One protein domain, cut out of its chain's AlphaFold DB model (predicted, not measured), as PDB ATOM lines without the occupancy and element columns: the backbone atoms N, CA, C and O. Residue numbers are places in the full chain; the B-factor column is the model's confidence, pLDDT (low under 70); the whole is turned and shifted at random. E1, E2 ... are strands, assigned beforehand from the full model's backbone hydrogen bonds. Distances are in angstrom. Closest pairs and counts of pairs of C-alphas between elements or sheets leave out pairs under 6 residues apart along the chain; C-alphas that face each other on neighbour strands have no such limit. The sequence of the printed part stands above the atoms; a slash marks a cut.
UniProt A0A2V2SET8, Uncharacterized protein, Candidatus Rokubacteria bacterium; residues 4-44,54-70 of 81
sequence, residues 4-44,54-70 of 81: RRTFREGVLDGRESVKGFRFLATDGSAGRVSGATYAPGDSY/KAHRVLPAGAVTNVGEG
ATOM      1  N   ARG A   4     287.532 119.670 213.833       72.12
ATOM      2  CA  ARG A   4     286.466 120.675 213.909       72.12
ATOM      3  C   ARG A   4     285.104 120.130 213.475       72.12
ATOM      4  O   ARG A   4     284.087 120.633 213.936       72.12
ATOM      5  N   ARG A   5     285.053 119.105 212.622       77.56
ATOM      6  CA  ARG A   5     283.817 118.453 212.153       77.56
ATOM      7  C   ARG A   5     283.459 117.221 212.981       77.56
ATOM      8  O   ARG A   5     282.852 116.287 212.474       77.56
ATOM      9  N   THR A   6     283.843 117.190 214.250       82.00
ATOM     10  CA  THR A   6     283.448 116.132 215.182       82.00
ATOM     11  C   THR A   6     282.975 116.785 216.473       82.00
ATOM     12  O   THR A   6     283.533 117.797 216.896       82.00
ATOM     13  N   PHE A   7     281.907 116.261 217.079       81.12
ATOM     14  CA  PHE A   7     281.497 116.714 218.408       81.12
ATOM     15  C   PHE A   7     282.605 116.389 219.408       81.12
ATOM     16  O   PHE A   7     283.197 115.312 219.336       81.12
ATOM     17  N   ARG A   8     282.886 117.304 220.343       81.38
ATOM     18  CA  ARG A   8     283.828 116.989 221.423       81.38
ATOM     19  C   ARG A   8     283.278 115.821 222.243       81.38
ATOM     20  O   ARG A   8     282.063 115.673 222.395       81.38
ATOM     21  N   GLU A   9     284.182 114.999 222.761       80.00
ATOM     22  CA  GLU A   9     283.813 113.863 223.601       80.00
ATOM     23  C   GLU A   9     282.954 114.328 224.788       80.00
ATOM     24  O   GLU A   9     283.172 115.402 225.350       80.00
ATOM     25  N   GLY A  10     281.911 113.560 225.113       79.75
ATOM     26  CA  GLY A  10     280.973 113.880 226.194       79.75
ATOM     27  C   GLY A  10     279.940 114.974 225.887       79.75
ATOM     28  O   GLY A  10     278.931 115.041 226.574       79.75
ATOM     29  N   VAL A  11     280.091 115.785 224.830       83.75
ATOM     30  CA  VAL A  11     279.150 116.896 224.551       83.75
ATOM     31  C   VAL A  11     277.728 116.416 224.278       83.75
ATOM     32  O   VAL A  11     276.767 117.054 224.704       83.75
ATOM     33  N   LEU A  12     277.575 115.306 223.558       80.81
ATOM     34  CA  LEU A  12     276.253 114.772 223.236       80.81
ATOM     35  C   LEU A  12     275.637 113.973 224.391       80.81
ATOM     36  O   LEU A  12     274.424 113.808 224.381       80.81
ATOM     37  N   ASP A  13     276.413 113.543 225.391       80.50
ATOM     38  CA  ASP A  13     275.942 112.789 226.568       80.50
ATOM     39  C   ASP A  13     274.999 111.613 226.208       80.50
ATOM     40  O   ASP A  13     273.913 111.447 226.754       80.50
ATOM     41  N   GLY A  14     275.361 110.841 225.174       72.62
ATOM     42  CA  GLY A  14     274.562 109.705 224.686       72.62
ATOM     43  C   GLY A  14     273.284 110.067 223.916       72.62
ATOM     44  O   GLY A  14     272.515 109.176 223.564       72.62
ATOM     45  N   ARG A  15     273.036 111.351 223.623       80.06
ATOM     46  CA  ARG A  15     271.855 111.783 222.860       80.06
ATOM     47  C   ARG A  15     271.957 111.385 221.393       80.06
ATOM     48  O   ARG A  15     272.945 111.677 220.724       80.06
ATOM     49  N   GLU A  16     270.864 110.835 220.871       77.31
ATOM     50  CA  GLU A  16     270.736 110.465 219.457       77.31
ATOM     51  C   GLU A  16     270.562 111.685 218.536       77.31
ATOM     52  O   GLU A  16     270.862 111.615 217.345       77.31
ATOM     53  N   SER A  17     270.061 112.818 219.057       84.12
ATOM     54  CA  SER A  17     269.892 114.036 218.261       84.12
ATOM     55  C   SER A  17     269.768 115.324 219.080       84.12
ATOM     56  O   SER A  17     269.197 115.334 220.168       84.12
ATOM     57  N   VAL A  18     270.227 116.436 218.497       88.50
ATOM     58  CA  VAL A  18     270.033 117.817 218.982       88.50
ATOM     59  C   VAL A  18     269.102 118.640 218.082       88.50
ATOM     60  O   VAL A  18     269.006 119.864 218.199       88.50
ATOM     61  N   LYS A  19     268.406 118.000 217.135       90.56
ATOM     62  CA  LYS A  19     267.452 118.691 216.256       90.56
ATOM     63  C   LYS A  19     266.321 119.311 217.083       90.56
ATOM     64  O   LYS A  19     265.744 118.668 217.951       90.56
ATOM     65  N   GLY A  20     265.976 120.560 216.782       88.38
ATOM     66  CA  GLY A  20     264.950 121.323 217.495       88.38
ATOM     67  C   GLY A  20     265.451 122.038 218.750       88.38
ATOM     68  O   GLY A  20     264.716 122.878 219.275       88.38
ATOM     69  N   PHE A  21     266.688 121.777 219.183       91.50
ATOM     70  CA  PHE A  21     267.265 122.426 220.355       91.50
ATOM     71  C   PHE A  21     267.447 123.915 220.084       91.50
ATOM     72  O   PHE A  21     267.695 124.345 218.947       91.50
ATOM     73  N   ARG A  22     267.312 124.716 221.139       89.81
ATOM     74  CA  ARG A  22     267.653 126.133 221.087       89.81
ATOM     75  C   ARG A  22     269.170 126.248 221.109       89.81
ATOM     76  O   ARG A  22     269.793 125.677 221.990       89.81
ATOM     77  N   PHE A  23     269.770 126.975 220.175       89.56
ATOM     78  CA  PHE A  23     271.190 127.294 220.304       89.56
ATOM     79  C   PHE A  23     271.371 128.671 220.944       89.56
ATOM     80  O   PHE A  23     270.546 129.562 220.721       89.56
ATOM     81  N   LEU A  24     272.453 128.831 221.701       89.19
ATOM     82  CA  LEU A  24     272.884 130.071 222.331       89.19
ATOM     83  C   LEU A  24     274.338 130.363 221.936       89.19
ATOM     84  O   LEU A  24     275.240 129.571 222.214       89.19
ATOM     85  N   ALA A  25     274.537 131.492 221.262       87.19
ATOM     86  CA  ALA A  25     275.842 132.037 220.908       87.19
ATOM     87  C   ALA A  25     276.451 132.841 222.065       87.19
ATOM     88  O   ALA A  25     275.749 133.272 222.983       87.19
ATOM     89  N   THR A  26     277.760 133.096 221.995       86.31
ATOM     90  CA  THR A  26     278.495 133.862 223.021       86.31
ATOM     91  C   THR A  26     278.071 135.328 223.117       86.31
ATOM     92  O   THR A  26     278.241 135.948 224.160       86.31
ATOM     93  N   ASP A  27     277.478 135.876 222.055       80.62
ATOM     94  CA  ASP A  27     276.934 137.238 222.008       80.62
ATOM     95  C   ASP A  27     275.479 137.330 222.515       80.62
ATOM     96  O   ASP A  27     274.837 138.371 222.382       80.62
ATOM     97  N   GLY A  28     274.939 136.237 223.065       77.69
ATOM     98  CA  GLY A  28     273.554 136.141 223.525       77.69
ATOM     99  C   GLY A  28     272.533 135.913 222.406       77.69
ATOM    100  O   GLY A  28     271.338 135.782 222.685       77.69
ATOM    101  N   SER A  29     272.961 135.821 221.142       76.44
ATOM    102  CA  SER A  29     272.066 135.471 220.041       76.44
ATOM    103  C   SER A  29     271.567 134.040 220.179       76.44
ATOM    104  O   SER A  29     272.312 133.128 220.537       76.44
ATOM    105  N   ALA A  30     270.300 133.827 219.828       80.56
ATOM    106  CA  ALA A  30     269.685 132.514 219.886       80.56
ATOM    107  C   ALA A  30     268.903 132.178 218.614       80.56
ATOM    108  O   ALA A  30     268.410 133.052 217.894       80.56
ATOM    109  N   GLY A  31     268.758 130.883 218.369       87.38
ATOM    110  CA  GLY A  31     267.929 130.340 217.300       87.38
ATOM    111  C   GLY A  31     267.646 128.864 217.536       87.38
ATOM    112  O   GLY A  31     267.676 128.404 218.676       87.38
ATOM    113  N   ARG A  32     267.368 128.112 216.472       90.44
ATOM    114  CA  ARG A  32     267.058 126.678 216.574       90.44
ATOM    115  C   ARG A  32     267.891 125.826 215.642       90.44
ATOM    116  O   ARG A  32     268.159 126.225 214.513       90.44
ATOM    117  N   VAL A  33     268.208 124.617 216.083       91.38
ATOM    118  CA  VAL A  33     268.783 123.581 215.226       91.38
ATOM    119  C   VAL A  33     267.684 123.022 214.317       91.38
ATOM    120  O   VAL A  33     266.724 122.414 214.787       91.38
ATOM    121  N   SER A  34     267.809 123.214 213.008       91.00
ATOM    122  CA  SER A  34     266.909 122.629 212.005       91.00
ATOM    123  C   SER A  34     267.371 121.256 211.509       91.00
ATOM    124  O   SER A  34     266.548 120.476 211.033       91.00
ATOM    125  N   GLY A  35     268.661 120.939 211.640       89.31
ATOM    126  CA  GLY A  35     269.237 119.658 211.223       89.31
ATOM    127  C   GLY A  35     270.640 119.449 211.786       89.31
ATOM    128  O   GLY A  35     271.244 120.391 212.291       89.31
ATOM    129  N   ALA A  36     271.138 118.218 211.715       90.00
ATOM    130  CA  ALA A  36     272.455 117.843 212.215       90.00
ATOM    131  C   ALA A  36     272.943 116.551 211.543       90.00
ATOM    132  O   ALA A  36     272.134 115.657 211.289       90.00
ATOM    133  N   THR A  37     274.250 116.461 211.309       89.75
ATOM    134  CA  THR A  37     274.970 115.261 210.867       89.75
ATOM    135  C   THR A  37     275.977 114.881 211.950       89.75
ATOM    136  O   THR A  37     276.614 115.762 212.527       89.75
ATOM    137  N   TYR A  38     276.121 113.580 212.215       86.31
ATOM    138  CA  TYR A  38     276.928 113.034 213.320       86.31
ATOM    139  C   TYR A  38     278.045 112.090 212.846       86.31
ATOM    140  O   TYR A  38     278.638 111.373 213.646       86.31
ATOM    141  N   ALA A  39     278.322 112.060 211.538       83.31
ATOM    142  CA  ALA A  39     279.400 111.250 210.985       83.31
ATOM    143  C   ALA A  39     280.765 111.770 211.486       83.31
ATOM    144  O   ALA A  39     281.048 112.962 211.311       83.31
ATOM    145  N   PRO A  40     281.623 110.933 212.097       76.50
ATOM    146  CA  PRO A  40     282.951 111.355 212.543       76.50
ATOM    147  C   PRO A  40     283.761 111.965 211.392       76.50
ATOM    148  O   PRO A  40     283.868 111.369 210.323       76.50
ATOM    149  N   GLY A  41     284.314 113.164 211.593       80.12
ATOM    150  CA  GLY A  41     285.046 113.903 210.558       80.12
ATOM    151  C   GLY A  41     284.184 114.652 209.531       80.12
ATOM    152  O   GLY A  41     284.742 115.426 208.757       80.12
ATOM    153  N   ASP A  42     282.856 114.491 209.549       84.31
ATOM    154  CA  ASP A  42     281.911 115.245 208.705       84.31
ATOM    155  C   ASP A  42     280.622 115.647 209.457       84.31
ATOM    156  O   ASP A  42     279.534 115.768 208.900       84.31
ATOM    157  N   SER A  43     280.727 115.861 210.768       87.31
ATOM    158  CA  SER A  43     279.619 116.310 211.608       87.31
ATOM    159  C   SER A  43     279.446 117.825 211.548       87.31
ATOM    160  O   SER A  43     280.386 118.603 211.758       87.31
ATOM    161  N   TYR A  44     278.207 118.258 211.331       89.31
ATOM    162  CA  TYR A  44     277.820 119.664 211.304       89.31
ATOM    163  C   TYR A  44     276.376 119.852 211.767       89.31
ATOM    164  O   TYR A  44     275.551 118.942 211.710       89.31
ATOM    165  N   LYS A  54     264.298 134.159 208.271       81.25
ATOM    166  CA  LYS A  54     264.983 132.912 208.606       81.25
ATOM    167  C   LYS A  54     266.259 132.817 207.777       81.25
ATOM    168  O   LYS A  54     266.194 132.783 206.553       81.25
ATOM    169  N   ALA A  55     267.405 132.783 208.443       84.31
ATOM    170  CA  ALA A  55     268.691 132.505 207.824       84.31
ATOM    171  C   ALA A  55     269.181 131.131 208.282       84.31
ATOM    172  O   ALA A  55     269.241 130.865 209.486       84.31
ATOM    173  N   HIS A  56     269.527 130.276 207.320       88.06
ATOM    174  CA  HIS A  56     270.110 128.966 207.578       88.06
ATOM    175  C   HIS A  56     271.632 129.072 207.577       88.06
ATOM    176  O   HIS A  56     272.220 129.625 206.647       88.06
ATOM    177  N   ARG A  57     272.262 128.555 208.627       87.69
ATOM    178  CA  ARG A  57     273.712 128.568 208.821       87.69
ATOM    179  C   ARG A  57     274.207 127.177 209.152       87.69
ATOM    180  O   ARG A  57     273.503 126.426 209.821       87.69
ATOM    181  N   VAL A  58     275.398 126.842 208.673       89.00
ATOM    182  CA  VAL A  58     276.026 125.549 208.938       89.00
ATOM    183  C   VAL A  58     277.185 125.767 209.888       89.00
ATOM    184  O   VAL A  58     278.064 126.579 209.616       89.00
ATOM    185  N   LEU A  59     277.173 125.041 210.997       87.50
ATOM    186  CA  LEU A  59     278.155 125.167 212.058       87.50
ATOM    187  C   LEU A  59     278.891 123.833 212.226       87.50
ATOM    188  O   LEU A  59     278.231 122.799 212.362       87.50
ATOM    189  N   PRO A  60     280.230 123.813 212.216       89.25
ATOM    190  CA  PRO A  60     280.978 122.591 212.483       89.25
ATOM    191  C   PRO A  60     280.699 122.086 213.906       89.25
ATOM    192  O   PRO A  60     280.630 122.875 214.849       89.25
ATOM    193  N   ALA A  61     280.546 120.770 214.074       87.31
ATOM    194  CA  ALA A  61     280.171 120.169 215.358       87.31
ATOM    195  C   ALA A  61     281.145 120.487 216.510       87.31
ATOM    196  O   ALA A  61     280.725 120.601 217.659       87.31
ATOM    197  N   GLY A  62     282.428 120.705 216.214       86.25
ATOM    198  CA  GLY A  62     283.453 121.033 217.207       86.25
ATOM    199  C   GLY A  62     283.329 122.435 217.815       86.25
ATOM    200  O   GLY A  62     283.978 122.723 218.821       86.25
ATOM    201  N   ALA A  63     282.494 123.305 217.234       87.25
ATOM    202  CA  ALA A  63     282.171 124.612 217.808       87.25
ATOM    203  C   ALA A  63     281.099 124.534 218.912       87.25
ATOM    204  O   ALA A  63     280.851 125.526 219.603       87.25
ATOM    205  N   VAL A  64     280.475 123.367 219.092       88.62
ATOM    206  CA  VAL A  64     279.560 123.093 220.200       88.62
ATOM    207  C   VAL A  64     280.369 122.786 221.447       88.62
ATOM    208  O   VAL A  64     281.215 121.892 221.445       88.62
ATOM    209  N   THR A  65     280.085 123.507 222.524       88.75
ATOM    210  CA  THR A  65     280.775 123.317 223.803       88.75
ATOM    211  C   THR A  65     279.953 122.562 224.820       88.75
ATOM    212  O   THR A  65     280.515 121.888 225.679       88.75
ATOM    213  N   ASN A  66     278.630 122.676 224.752       87.94
ATOM    214  CA  ASN A  66     277.753 122.032 225.712       87.94
ATOM    215  C   ASN A  66     276.358 121.802 225.124       87.94
ATOM    216  O   ASN A  66     275.854 122.634 224.365       87.94
ATOM    217  N   VAL A  67     275.734 120.689 225.507       89.88
ATOM    218  CA  VAL A  67     274.339 120.371 225.196       89.88
ATOM    219  C   VAL A  67     273.647 119.911 226.477       89.88
ATOM    220  O   VAL A  67     274.096 118.963 227.126       89.88
ATOM    221  N   GLY A  68     272.532 120.551 226.826       86.00
ATOM    222  CA  GLY A  68     271.776 120.272 228.048       86.00
ATOM    223  C   GLY A  68     270.381 120.888 228.008       86.00
ATOM    224  O   GLY A  68     270.189 121.914 227.374       86.00
ATOM    225  N   GLU A  69     269.398 120.235 228.639       83.12
ATOM    226  CA  GLU A  69     268.025 120.757 228.822       83.12
ATOM    227  C   GLU A  69     267.331 121.302 227.548       83.12
ATOM    228  O   GLU A  69     266.540 122.238 227.595       83.12
ATOM    229  N   GLY A  70     267.609 120.715 226.375       84.62
ATOM    230  CA  GLY A  70     267.045 121.185 225.096       84.62
ATOM    231  C   GLY A  70     267.724 122.440 224.529       84.62
ATOM    232  O   GLY A  70     267.256 123.012 223.539       84.62
TER     233      GLY A  70
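This is residues 4 to 44 and 54 to 70 of the 81 residues of an uncharacterized protein of Candidatus Rokubacteria bacterium (UniProt A0A2V2SET8). There is little regular structure: a small rounded body in which E4, the antiparallel hairpin E1 and E2, and E3 follow one another in a loose, incomplete ring. The printed part has 58 residues, no named helix and four strands, E1 to E4 along the chain, holding 22 residues, all strand by class. It is compact, with a radius of gyration of the C-alphas of 10.9 A and spans of 28 by 22 by 19 A.

Residues 4 to 21 hold no named element. E1 is residues 22 to 24, from C-alpha 22 at (267.653, 126.133, 221.087). E2 is residues 30 to 37, 20.2 A long, and bends by 62 degrees at residue 34. E3 is residues 55 to 60, 16.5 A. E4 is residues 64 to 68, ending at (271.776, 120.272, 228.048).

In the hairpin, N 23 and O 31 are within hydrogen-bond range at 2.9 A. E3 and E4 pair with no named strand. E2 and E3 are near each other, as are E1 and E4. E3 and E4 meet only through their link.

Residues 45 to 53 are not printed; C-alphas 44 and 54 are 18.6 A apart. No printed residue is under 70 in pLDDT.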